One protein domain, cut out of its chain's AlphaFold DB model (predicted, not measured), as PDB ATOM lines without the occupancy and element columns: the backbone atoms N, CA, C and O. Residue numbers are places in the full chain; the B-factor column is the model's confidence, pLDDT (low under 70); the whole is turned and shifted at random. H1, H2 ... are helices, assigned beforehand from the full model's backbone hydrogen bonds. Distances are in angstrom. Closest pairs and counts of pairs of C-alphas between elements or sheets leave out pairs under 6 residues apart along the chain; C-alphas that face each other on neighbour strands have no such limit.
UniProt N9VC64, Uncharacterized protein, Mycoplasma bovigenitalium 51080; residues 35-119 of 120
ATOM      1  N   ILE A  35       8.231  52.351 -35.433       85.69
ATOM      2  CA  ILE A  35       9.163  51.468 -36.159       85.69
ATOM      3  C   ILE A  35      10.615  51.921 -35.940       85.69
ATOM      4  O   ILE A  35      11.483  51.100 -35.633       85.69
ATOM      5  N   PHE A  36      10.893  53.225 -36.038       85.88
ATOM      6  CA  PHE A  36      12.236  53.752 -35.773       85.88
ATOM      7  C   PHE A  36      12.659  53.553 -34.311       85.88
ATOM      8  O   PHE A  36      13.822  53.232 -34.051       85.88
ATOM      9  N   LYS A  37      11.732  53.684 -33.349       89.44
ATOM     10  CA  LYS A  37      12.002  53.342 -31.939       89.44
ATOM     11  C   LYS A  37      12.422  51.877 -31.801       89.44
ATOM     12  O   LYS A  37      13.411  51.609 -31.121       89.44
ATOM     13  N   LEU A  38      11.740  50.951 -32.481       90.94
ATOM     14  CA  LEU A  38      12.100  49.531 -32.471       90.94
ATOM     15  C   LEU A  38      13.488  49.275 -33.062       90.94
ATOM     16  O   LEU A  38      14.290  48.568 -32.456       90.94
ATOM     17  N   GLN A  39      13.804  49.877 -34.206       88.44
ATOM     18  CA  GLN A  39      15.130  49.743 -34.818       88.44
ATOM     19  C   GLN A  39      16.239  50.241 -33.880       88.44
ATOM     20  O   GLN A  39      17.237  49.551 -33.671       88.44
ATOM     21  N   ASN A  40      16.044  51.408 -33.262       92.44
ATOM     22  CA  ASN A  40      16.993  51.963 -32.298       92.44
ATOM     23  C   ASN A  40      17.141  51.074 -31.060       92.44
ATOM     24  O   ASN A  40      18.260  50.851 -30.592       92.44
ATOM     25  N   PHE A  41      16.032  50.532 -30.558       94.44
ATOM     26  CA  PHE A  41      16.034  49.599 -29.439       94.44
ATOM     27  C   PHE A  41      16.850  48.338 -29.743       94.44
ATOM     28  O   PHE A  41      17.695  47.966 -28.930       94.44
ATOM     29  N   LEU A  42      16.654  47.715 -30.909       92.25
ATOM     30  CA  LEU A  42      17.392  46.512 -31.315       92.25
ATOM     31  C   LEU A  42      18.886  46.800 -31.530       92.25
ATOM     32  O   LEU A  42      19.733  46.000 -31.140       92.25
ATOM     33  N   ASN A  43      19.225  47.973 -32.075       91.50
ATOM     34  CA  ASN A  43      20.617  48.402 -32.228       91.50
ATOM     35  C   ASN A  43      21.317  48.608 -30.874       91.50
ATOM     36  O   ASN A  43      22.486  48.251 -30.725       91.50
ATOM     37  N   LYS A  44      20.606  49.177 -29.892       94.19
ATOM     38  CA  LYS A  44      21.091  49.392 -28.520       94.19
ATOM     39  C   LYS A  44      21.178  48.081 -27.732       94.19
ATOM     40  O   LYS A  44      22.113  47.890 -26.960       94.19
ATOM     41  N   ASN A  45      20.223  47.177 -27.937       92.12
ATOM     42  CA  ASN A  45      20.081  45.923 -27.207       92.12
ATOM     43  C   ASN A  45      20.325  44.723 -28.136       92.12
ATOM     44  O   ASN A  45      19.443  43.892 -28.327       92.12
ATOM     45  N   GLN A  46      21.537  44.602 -28.689       87.81
ATOM     46  CA  GLN A  46      21.875  43.585 -29.707       87.81
ATOM     47  C   GLN A  46      21.646  42.127 -29.266       87.81
ATOM     48  O   GLN A  46      21.508  41.244 -30.104       87.81
ATOM     49  N   ASN A  47      21.597  41.871 -27.955       86.75
ATOM     50  CA  ASN A  47      21.338  40.547 -27.380       86.75
ATOM     51  C   ASN A  47      19.865  40.329 -26.984       86.75
ATOM     52  O   ASN A  47      19.535  39.309 -26.372       86.75
ATOM     53  N   PHE A  48      18.981  41.289 -27.265       88.81
ATOM     54  CA  PHE A  48      17.559  41.158 -26.979       88.81
ATOM     55  C   PHE A  48      16.906  40.253 -28.022       88.81
ATOM     56  O   PHE A  48      16.630  40.665 -29.143       88.81
ATOM     57  N   ASN A  49      16.656  39.006 -27.629       83.88
ATOM     58  CA  ASN A  49      15.969  38.022 -28.467       83.88
ATOM     59  C   ASN A  49      14.518  37.793 -28.030       83.88
ATOM     60  O   ASN A  49      13.689  37.389 -28.838       83.88
ATOM     61  N   ASN A  50      14.218  38.003 -26.746       87.38
ATOM     62  CA  ASN A  50      12.882  37.849 -26.189       87.38
ATOM     63  C   ASN A  50      12.756  38.624 -24.869       87.38
ATOM     64  O   ASN A  50      13.767  38.924 -24.225       87.38
ATOM     65  N   LEU A  51      11.515  38.879 -24.459       90.75
ATOM     66  CA  LEU A  51      11.178  39.386 -23.133       90.75
ATOM     67  C   LEU A  51      11.636  38.408 -22.051       90.75
ATOM     68  O   LEU A  51      11.622  37.185 -22.241       90.75
ATOM     69  N   SER A  52      12.040  38.939 -20.898       91.00
ATOM     70  CA  SER A  52      12.366  38.081 -19.761       91.00
ATOM     71  C   SER A  52      11.130  37.343 -19.237       91.00
ATOM     72  O   SER A  52       9.993  37.792 -19.373       91.00
ATOM     73  N   ALA A  53      11.361  36.209 -18.571       86.88
ATOM     74  CA  ALA A  53      10.293  35.419 -17.968       86.88
ATOM     75  C   ALA A  53       9.574  36.137 -16.811       86.88
ATOM     76  O   ALA A  53       8.579  35.611 -16.329       86.88
ATOM     77  N   THR A  54      10.082  37.280 -16.344       87.88
ATOM     78  CA  THR A  54       9.581  38.040 -15.190       87.88
ATOM     79  C   THR A  54       9.192  39.480 -15.529       87.88
ATOM     80  O   THR A  54       8.560  40.126 -14.696       87.88
ATOM     81  N   LEU A  55       9.502  39.962 -16.740       88.56
ATOM     82  CA  LEU A  55       9.293  41.344 -17.195       88.56
ATOM     83  C   LEU A  55       9.947  42.409 -16.295       88.56
ATOM     84  O   LEU A  55       9.445  43.527 -16.185       88.56
ATOM     85  N   ASP A  56      11.047  42.062 -15.625       87.19
ATOM     86  CA  ASP A  56      11.731  42.922 -14.651       87.19
ATOM     87  C   ASP A  56      12.985  43.611 -15.202       87.19
ATOM     88  O   ASP A  56      13.575  44.452 -14.522       87.19
ATOM     89  N   LYS A  57      13.401  43.283 -16.429       90.50
ATOM     90  CA  LYS A  57      14.562  43.918 -17.046       90.50
ATOM     91  C   LYS A  57      14.173  45.273 -17.615       90.50
ATOM     92  O   LYS A  57      13.125  45.415 -18.244       90.50
ATOM     93  N   ASP A  58      15.091  46.233 -17.533       91.44
ATOM     94  CA  ASP A  58      14.920  47.550 -18.159       91.44
ATOM     95  C   ASP A  58      14.596  47.442 -19.658       91.44
ATOM     96  O   ASP A  58      13.779  48.202 -20.179       91.44
ATOM     97  N   SER A  59      15.182  46.454 -20.344       94.06
ATOM     98  CA  SER A  59      14.913  46.177 -21.757       94.06
ATOM     99  C   SER A  59      13.473  45.740 -22.028       94.06
ATOM    100  O   SER A  59      12.956  46.029 -23.101       94.06
ATOM    101  N   ASP A  60      12.817  45.061 -21.082       93.19
ATOM    102  CA  ASP A  60      11.426  44.626 -21.241       93.19
ATOM    103  C   ASP A  60      10.485  45.833 -21.192       93.19
ATOM    104  O   ASP A  60       9.594  45.977 -22.029       93.19
ATOM    105  N   LEU A  61      10.725  46.745 -20.245       93.06
ATOM    106  CA  LEU A  61       9.960  47.981 -20.129       93.06
ATOM    107  C   LEU A  61      10.212  48.915 -21.320       93.06
ATOM    108  O   LEU A  61       9.265  49.480 -21.865       93.06
ATOM    109  N   GLU A  62      11.470  49.063 -21.750       93.69
ATOM    110  CA  GLU A  62      11.820  49.832 -22.949       93.69
ATOM    111  C   GLU A  62      11.132  49.256 -24.196       93.69
ATOM    112  O   GLU A  62      10.572  50.024 -24.976       93.69
ATOM    113  N   PHE A  63      11.077  47.926 -24.336       94.44
ATOM    114  CA  PHE A  63      10.356  47.269 -25.425       94.44
ATOM    115  C   PHE A  63       8.849  47.556 -25.385       94.44
ATOM    116  O   PHE A  63       8.260  47.935 -26.397       94.44
ATOM    117  N   LEU A  64       8.210  47.441 -24.218       93.69
ATOM    118  CA  LEU A  64       6.782  47.737 -24.065       93.69
ATOM    119  C   LEU A  64       6.452  49.191 -24.435       93.69
ATOM    120  O   LEU A  64       5.448  49.436 -25.102       93.69
ATOM    121  N   ARG A  65       7.317  50.146 -24.072       92.56
ATOM    122  CA  ARG A  65       7.173  51.579 -24.394       92.56
ATOM    123  C   ARG A  65       7.287  51.906 -25.889       92.56
ATOM    124  O   ARG A  65       6.969  53.025 -26.288       92.56
ATOM    125  N   ILE A  66       7.753  50.974 -26.721       91.31
ATOM    126  CA  ILE A  66       7.738  51.149 -28.181       91.31
ATOM    127  C   ILE A  66       6.297  51.146 -28.689       91.31
ATOM    128  O   ILE A  66       5.941  51.966 -29.529       91.31
ATOM    129  N   MET A  67       5.486  50.221 -28.171       89.69
ATOM    130  CA  MET A  67       4.110  50.000 -28.616       89.69
ATOM    131  C   MET A  67       3.099  50.764 -27.763       89.69
ATOM    132  O   MET A  67       2.038  51.136 -28.253       89.69
ATOM    133  N   LEU A  68       3.412  50.963 -26.482       88.31
ATOM    134  CA  LEU A  68       2.508  51.498 -25.472       88.31
ATOM    135  C   LEU A  68       2.959  52.858 -24.952       88.31
ATOM    136  O   LEU A  68       4.139  53.205 -24.969       88.31
ATOM    137  N   SER A  69       2.011  53.592 -24.370       83.69
ATOM    138  CA  SER A  69       2.340  54.735 -23.521       83.69
ATOM    139  C   SER A  69       3.156  54.301 -22.295       83.69
ATOM    140  O   SER A  69       3.020  53.179 -21.809       83.69
ATOM    141  N   GLU A  70       3.949  55.221 -21.736       85.88
ATOM    142  CA  GLU A  70       4.700  55.018 -20.485       85.88
ATOM    143  C   GLU A  70       3.831  54.410 -19.374       85.88
ATOM    144  O   GLU A  70       4.178  53.416 -18.736       85.88
ATOM    145  N   LYS A  71       2.648  54.999 -19.182       87.44
ATOM    146  CA  LYS A  71       1.689  54.586 -18.162       87.44
ATOM    147  C   LYS A  71       1.186  53.163 -18.405       87.44
ATOM    148  O   LYS A  71       1.062  52.394 -17.455       87.44
ATOM    149  N   ASP A  72       0.890  52.812 -19.651       88.06
ATOM    150  CA  ASP A  72       0.361  51.494 -19.997       88.06
ATOM    151  C   ASP A  72       1.436  50.404 -19.976       88.06
ATOM    152  O   ASP A  72       1.158  49.293 -19.526       88.06
ATOM    153  N   ALA A  73       2.671  50.723 -20.369       90.31
ATOM    154  CA  ALA A  73       3.809  49.821 -20.224       90.31
ATOM    155  C   ALA A  73       4.032  49.461 -18.743       90.31
ATOM    156  O   ALA A  73       4.105  48.283 -18.385       90.31
ATOM    157  N   LEU A  74       4.014  50.462 -17.854       90.12
ATOM    158  CA  LEU A  74       4.078  50.237 -16.408       90.12
ATOM    159  C   LEU A  74       2.866  49.462 -15.880       90.12
ATOM    160  O   LEU A  74       3.018  48.651 -14.966       90.12
ATOM    161  N   ARG A  75       1.672  49.672 -16.447       89.38
ATOM    162  CA  ARG A  75       0.468  48.906 -16.099       89.38
ATOM    163  C   ARG A  75       0.637  47.419 -16.416       89.38
ATOM    164  O   ARG A  75       0.266  46.582 -15.595       89.38
ATOM    165  N   VAL A  76       1.214  47.080 -17.570       89.75
ATOM    166  CA  VAL A  76       1.511  45.684 -17.935       89.75
ATOM    167  C   VAL A  76       2.465  45.057 -16.915       89.75
ATOM    168  O   VAL A  76       2.166  43.993 -16.383       89.75
ATOM    169  N   VAL A  77       3.559  45.729 -16.559       87.38
ATOM    170  CA  VAL A  77       4.542  45.171 -15.611       87.38
ATOM    171  C   VAL A  77       3.965  45.055 -14.186       87.38
ATOM    172  O   VAL A  77       4.068  44.011 -13.534       87.38
ATOM    173  N   ASN A  78       3.295  46.102 -13.700       86.56
ATOM    174  CA  ASN A  78       2.954  46.237 -12.277       86.56
ATOM    175  C   ASN A  78       1.539  45.779 -11.904       86.56
ATOM    176  O   ASN A  78       1.286  45.432 -10.746       86.56
ATOM    177  N   GLU A  79       0.590  45.825 -12.841       86.44
ATOM    178  CA  GLU A  79      -0.808  45.489 -12.559       86.44
ATOM    179  C   GLU A  79      -1.210  44.131 -13.123       86.44
ATOM    180  O   GLU A  79      -1.993  43.426 -12.484       86.44
ATOM    181  N   PHE A  80      -0.685  43.723 -14.284       86.88
ATOM    182  CA  PHE A  80      -1.062  42.422 -14.843       86.88
ATOM    183  C   PHE A  80      -0.490  41.274 -14.026       86.88
ATOM    184  O   PHE A  80      -1.171  40.263 -13.880       86.88
ATOM    185  N   SER A  81       0.677  41.455 -13.407       83.56
ATOM    186  CA  SER A  81       1.268  40.493 -12.467       83.56
ATOM    187  C   SER A  81       0.356  40.164 -11.280       83.56
ATOM    188  O   SER A  81       0.460  39.083 -10.707       83.56
ATOM    189  N   LYS A  82      -0.591  41.051 -10.941       86.31
ATOM    190  CA  LYS A  82      -1.596  40.828  -9.888       86.31
ATOM    191  C   LYS A  82      -2.857  40.119 -10.388       86.31
ATOM    192  O   LYS A  82      -3.609  39.585  -9.578       86.31
ATOM    193  N   LYS A  83      -3.124  40.153 -11.698       87.00
ATOM    194  CA  LYS A  83      -4.367  39.648 -12.315       87.00
ATOM    195  C   LYS A  83      -4.172  38.342 -13.080       87.00
ATOM    196  O   LYS A  83      -5.094  37.535 -13.152       87.00
ATOM    197  N   TYR A  84      -2.993  38.135 -13.657       88.31
ATOM    198  CA  TYR A  84      -2.709  37.051 -14.586       88.31
ATOM    199  C   TYR A  84      -1.425  36.320 -14.204       88.31
ATOM    200  O   TYR A  84      -0.511  36.884 -13.603       88.31
ATOM    201  N   LYS A  85      -1.331  35.047 -14.603       90.69
ATOM    202  CA  LYS A  85      -0.063  34.309 -14.555       90.69
ATOM    203  C   LYS A  85       0.914  34.926 -15.550       90.69
ATOM    204  O   LYS A  85       0.504  35.340 -16.630       90.69
ATOM    205  N   MET A  86       2.205  34.900 -15.236       90.31
ATOM    206  CA  MET A  86       3.232  35.514 -16.082       90.31
ATOM    207  C   MET A  86       3.244  34.976 -17.522       90.31
ATOM    208  O   MET A  86       3.363  35.749 -18.464       90.31
ATOM    209  N   SER A  87       2.991  33.679 -17.723       90.44
ATOM    210  CA  SER A  87       2.830  33.101 -19.065       90.44
ATOM    211  C   SER A  87       1.680  33.731 -19.860       90.44
ATOM    212  O   SER A  87       1.809  33.956 -21.058       90.44
ATOM    213  N   THR A  88       0.568  34.055 -19.198       90.56
ATOM    214  CA  THR A  88      -0.563  34.768 -19.805       90.56
ATOM    215  C   THR A  88      -0.187  36.207 -20.147       90.56
ATOM    216  O   THR A  88      -0.595  36.700 -21.192       90.56
ATOM    217  N   ILE A  89       0.610  36.876 -19.308       91.56
ATOM    218  CA  ILE A  89       1.097  38.236 -19.584       91.56
ATOM    219  C   ILE A  89       1.995  38.229 -20.820       91.56
ATOM    220  O   ILE A  89       1.762  39.010 -21.735       91.56
ATOM    221  N   LEU A  90       2.963  37.312 -20.880       91.81
ATOM    222  CA  LEU A  90       3.843  37.159 -22.040       91.81
ATOM    223  C   LEU A  90       3.043  36.872 -23.311       91.81
ATOM    224  O   LEU A  90       3.264  37.532 -24.321       91.81
ATOM    225  N   TYR A  91       2.066  35.962 -23.247       91.19
ATOM    226  CA  TYR A  91       1.161  35.695 -24.366       91.19
ATOM    227  C   TYR A  91       0.457  36.971 -24.843       91.19
ATOM    228  O   TYR A  91       0.510  37.303 -26.022       91.19
ATOM    229  N   ILE A  92      -0.140  37.734 -23.924       90.75
ATOM    230  CA  ILE A  92      -0.805  38.998 -24.250       90.75
ATOM    231  C   ILE A  92       0.159  39.987 -24.916       90.75
ATOM    232  O   ILE A  92      -0.219  40.647 -25.880       90.75
ATOM    233  N   VAL A  93       1.388  40.117 -24.408       92.25
ATOM    234  CA  VAL A  93       2.383  41.033 -24.980       92.25
ATOM    235  C   VAL A  93       2.807  40.582 -26.381       92.25
ATOM    236  O   VAL A  93       2.956  41.425 -27.261       92.25
ATOM    237  N   HIS A  94       2.941  39.277 -26.625       91.00
ATOM    238  CA  HIS A  94       3.220  38.747 -27.962       91.00
ATOM    239  C   HIS A  94       2.080  39.016 -28.951       91.00
ATOM    240  O   HIS A  94       2.342  39.443 -30.077       91.00
ATOM    241  N   GLU A  95       0.828  38.824 -28.536       89.81
ATOM    242  CA  GLU A  95      -0.341  39.145 -29.364       89.81
ATOM    243  C   GLU A  95      -0.410  40.647 -29.667       89.81
ATOM    244  O   GLU A  95      -0.643  41.054 -30.804       89.81
ATOM    245  N   MET A  96      -0.129  41.479 -28.663       91.88
ATOM    246  CA  MET A  96      -0.074  42.930 -28.808       91.88
ATOM    247  C   MET A  96       1.027  43.365 -29.779       91.88
ATOM    248  O   MET A  96       0.778  44.212 -30.632       91.88
ATOM    249  N   PHE A  97       2.214  42.761 -29.697       91.12
ATOM    250  CA  PHE A  97       3.307  43.024 -30.632       91.12
ATOM    251  C   PHE A  97       2.977  42.575 -32.051       91.12
ATOM    252  O   PHE A  97       3.234  43.312 -32.997       91.12
ATOM    253  N   SER A  98       2.359  41.406 -32.209       88.50
ATOM    254  CA  SER A  98       1.940  40.902 -33.521       88.50
ATOM    255  C   SER A  98       0.898  41.821 -34.159       88.50
ATOM    256  O   SER A  98       0.997  42.152 -35.341       88.50
ATOM    257  N   PHE A  99      -0.069  42.286 -33.365       88.62
ATOM    258  CA  PHE A  99      -1.054  43.268 -33.801       88.62
ATOM    259  C   PHE A  99      -0.386  44.597 -34.178       88.62
ATOM    260  O   PHE A  99      -0.593  45.087 -35.285       88.62
ATOM    261  N   TRP A 100       0.460  45.146 -33.303       90.56
ATOM    262  CA  TRP A 100       1.208  46.381 -33.554       90.56
ATOM    263  C   TRP A 100       2.051  46.289 -34.832       90.56
ATOM    264  O   TRP A 100       2.011  47.191 -35.670       90.56
ATOM    265  N   PHE A 101       2.769  45.180 -35.033       87.81
ATOM    266  CA  PHE A 101       3.604  44.952 -36.212       87.81
ATOM    267  C   PHE A 101       2.762  44.933 -37.488       87.81
ATOM    268  O   PHE A 101       3.133  45.544 -38.491       87.81
ATOM    269  N   ARG A 102       1.595  44.283 -37.442       86.25
ATOM    270  CA  ARG A 102       0.672  44.241 -38.575       86.25
ATOM    271  C   ARG A 102       0.133  45.620 -38.931       86.25
ATOM    272  O   ARG A 102       0.131  45.954 -40.109       86.25
ATOM    273  N   GLN A 103      -0.283  46.414 -37.947       84.19
ATOM    274  CA  GLN A 103      -0.799  47.760 -38.215       84.19
ATOM    275  C   GLN A 103       0.291  48.700 -38.740       84.19
ATOM    276  O   GLN A 103       0.071  49.439 -39.692       84.19
ATOM    277  N   THR A 104       1.497  48.616 -38.180       81.25
ATOM    278  CA  THR A 104       2.616  49.503 -38.546       81.25
ATOM    279  C   THR A 104       3.235  49.176 -39.903       81.25
ATOM    280  O   THR A 104       3.669  50.078 -40.617       81.25
ATOM    281  N   THR A 105       3.305  47.894 -40.274       82.62
ATOM    282  CA  THR A 105       4.021  47.444 -41.484       82.62
ATOM    283  C   THR A 105       3.109  46.923 -42.592       82.62
ATOM    284  O   THR A 105       3.566  46.724 -43.719       82.62
ATOM    285  N   GLY A 106       1.840  46.648 -42.287       80.75
ATOM    286  CA  GLY A 106       0.924  45.928 -43.172       80.75
ATOM    287  C   GLY A 106       1.262  44.440 -43.348       80.75
ATOM    288  O   GLY A 106       0.635  43.775 -44.174       80.75
ATOM    289  N   GLN A 107       2.247  43.902 -42.618       79.31
ATOM    290  CA  GLN A 107       2.720  42.522 -42.754       79.31
ATOM    291  C   GLN A 107       2.302  41.651 -41.569       79.31
ATOM    292  O   GLN A 107       2.250  42.096 -40.426       79.31
ATOM    293  N   ASP A 108       2.050  40.369 -41.827       78.25
ATOM    294  CA  ASP A 108       1.892  39.384 -40.760       78.25
ATOM    295  C   ASP A 108       3.263  38.866 -40.314       78.25
ATOM    296  O   ASP A 108       4.026  38.341 -41.129       78.25
ATOM    297  N   ILE A 109       3.573  38.992 -39.021       77.06
ATOM    298  CA  ILE A 109       4.865  38.573 -38.471       77.06
ATOM    299  C   ILE A 109       5.139  37.080 -38.692       77.06
ATOM    300  O   ILE A 109       6.274  36.705 -38.986       77.06
ATOM    301  N   ASN A 110       4.108  36.232 -38.640       75.00
ATOM    302  CA  ASN A 110       4.259  34.795 -38.856       75.00
ATOM    303  C   ASN A 110       4.612  34.501 -40.317       75.00
ATOM    304  O   ASN A 110       5.531  33.728 -40.583       75.00
ATOM    305  N   ALA A 111       3.982  35.207 -41.260       72.12
ATOM    306  CA  ALA A 111       4.299  35.081 -42.682       72.12
ATOM    307  C   ALA A 111       5.737  35.539 -42.997       72.12
ATOM    308  O   ALA A 111       6.418  34.932 -43.827       72.12
ATOM    309  N   VAL A 112       6.235  36.581 -42.317       71.69
ATOM    310  CA  VAL A 112       7.632  37.032 -42.458       71.69
ATOM    311  C   VAL A 112       8.604  35.969 -41.942       71.69
ATOM    312  O   VAL A 112       9.603  35.679 -42.605       71.69
ATOM    313  N   LEU A 113       8.320  35.368 -40.785       73.50
ATOM    314  CA  LEU A 113       9.172  34.342 -40.182       73.50
ATOM    315  C   LEU A 113       9.212  33.056 -41.027       73.50
ATOM    316  O   LEU A 113      10.294  32.515 -41.263       73.50
ATOM    317  N   GLU A 114       8.074  32.608 -41.559       75.69
ATOM    318  CA  GLU A 114       7.985  31.457 -42.474       75.69
ATOM    319  C   GLU A 114       8.772  31.692 -43.778       75.69
ATOM    320  O   GLU A 114       9.524  30.826 -44.245       75.69
ATOM    321  N   ALA A 115       8.683  32.900 -44.342       66.69
ATOM    322  CA  ALA A 115       9.433  33.283 -45.538       66.69
ATOM    323  C   ALA A 115      10.957  33.353 -45.306       66.69
ATOM    324  O   ALA A 115      11.737  33.219 -46.250       66.69
ATOM    325  N   GLN A 116      11.404  33.573 -44.066       66.81
ATOM    326  CA  GLN A 116      12.826  33.557 -43.711       66.81
ATOM    327  C   GLN A 116      13.359  32.139 -43.473       66.81
ATOM    328  O   GLN A 116      14.522  31.873 -43.773       66.81
ATOM    329  N   GLN A 117      12.527  31.226 -42.969       60.94
ATOM    330  CA  GLN A 117      12.909  29.827 -42.749       60.94
ATOM    331  C   GLN A 117      13.046  29.046 -44.059       60.94
ATOM    332  O   GLN A 117      13.935  28.215 -44.176       60.94
ATOM    333  N   THR A 118      12.229  29.360 -45.065       59.19
ATOM    334  CA  THR A 118      12.305  28.743 -46.405       59.19
ATOM    335  C   THR A 118      13.482  29.234 -47.259       59.19
ATOM    336  O   THR A 118      13.747  28.672 -48.319       59.19
ATOM    337  N   LYS A 119      14.196  30.279 -46.815       52.91
ATOM    338  CA  LYS A 119      15.390  30.839 -47.474       52.91
ATOM    339  C   LYS A 119      16.721  30.374 -46.864       52.91
ATOM    340  O   LYS A 119      17.767  30.853 -47.305       52.91
TER     341      LYS A 119
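This is residues 35 to 119 of the 120 residues of an uncharacterized protein of Mycoplasma bovigenitalium 51080 (UniProt N9VC64). One long helix, H4, has a hairpin of two helices, H1 and H2, to one side of it; H3 joins H2 to one end of H4, and at the other end residues 111 to 119, with most of H5, stick out. The 85 printed residues hold five named helices, H1 to H5 in order, and no named strand: all helix. Their packing is part aligned, part crossed. The whole is compact, with a radius of gyration of the C-alphas of 13.5 A, yet elongated, spanning 42 by 25 by 23 A.

H1, residues 35 to 44, touches H2, residues 58 to 67, in a hairpin at a shallow tilt of 15 degrees, opposite ways; the closest C-alphas, of Lys 37 and Ile 66, are 6.1 A apart. H3, residues 70 to 83, touches H2 with residues 73 to 77 alone, closest at C-alphas 64 and 73, 5.3 A, at a steep tilt of 68 degrees, only just short of about perpendicular. H4, residues 86 to 105, forms a hairpin with H3; they only just touch, with 3 pairs of C-alphas within 8 A, the closest those of Phe 80 and Ile 89, 6.7 A. H5, residues 109 to 117, only just touches H4, also with 3 pairs, closest at C-alphas 98 and 109, 6.2 A, about perpendicular at 86 degrees. H1 and H5 are apart. Every O i to N i+4 pair is within hydrogen-bond range in H1, H4 and H5, against 5 of 6 in H2 and 6 of 10 in H3.

H1 begins at C-alpha 35, (9.163, 51.468, -36.159). H1 is 14.3 A long, H2 15.2 A, H3 19.6 A, H4 28.1 A and H5 12.6 A, ending at C-alpha 117, (12.909, 29.827, -42.749).

The C-alphas farthest apart, of Lys 82 and Lys 119, are 42.4 A apart. The printed part has no cut; the link from H1 to H2 is long, the others tight. Residues 115 to 119 have pLDDT under 70.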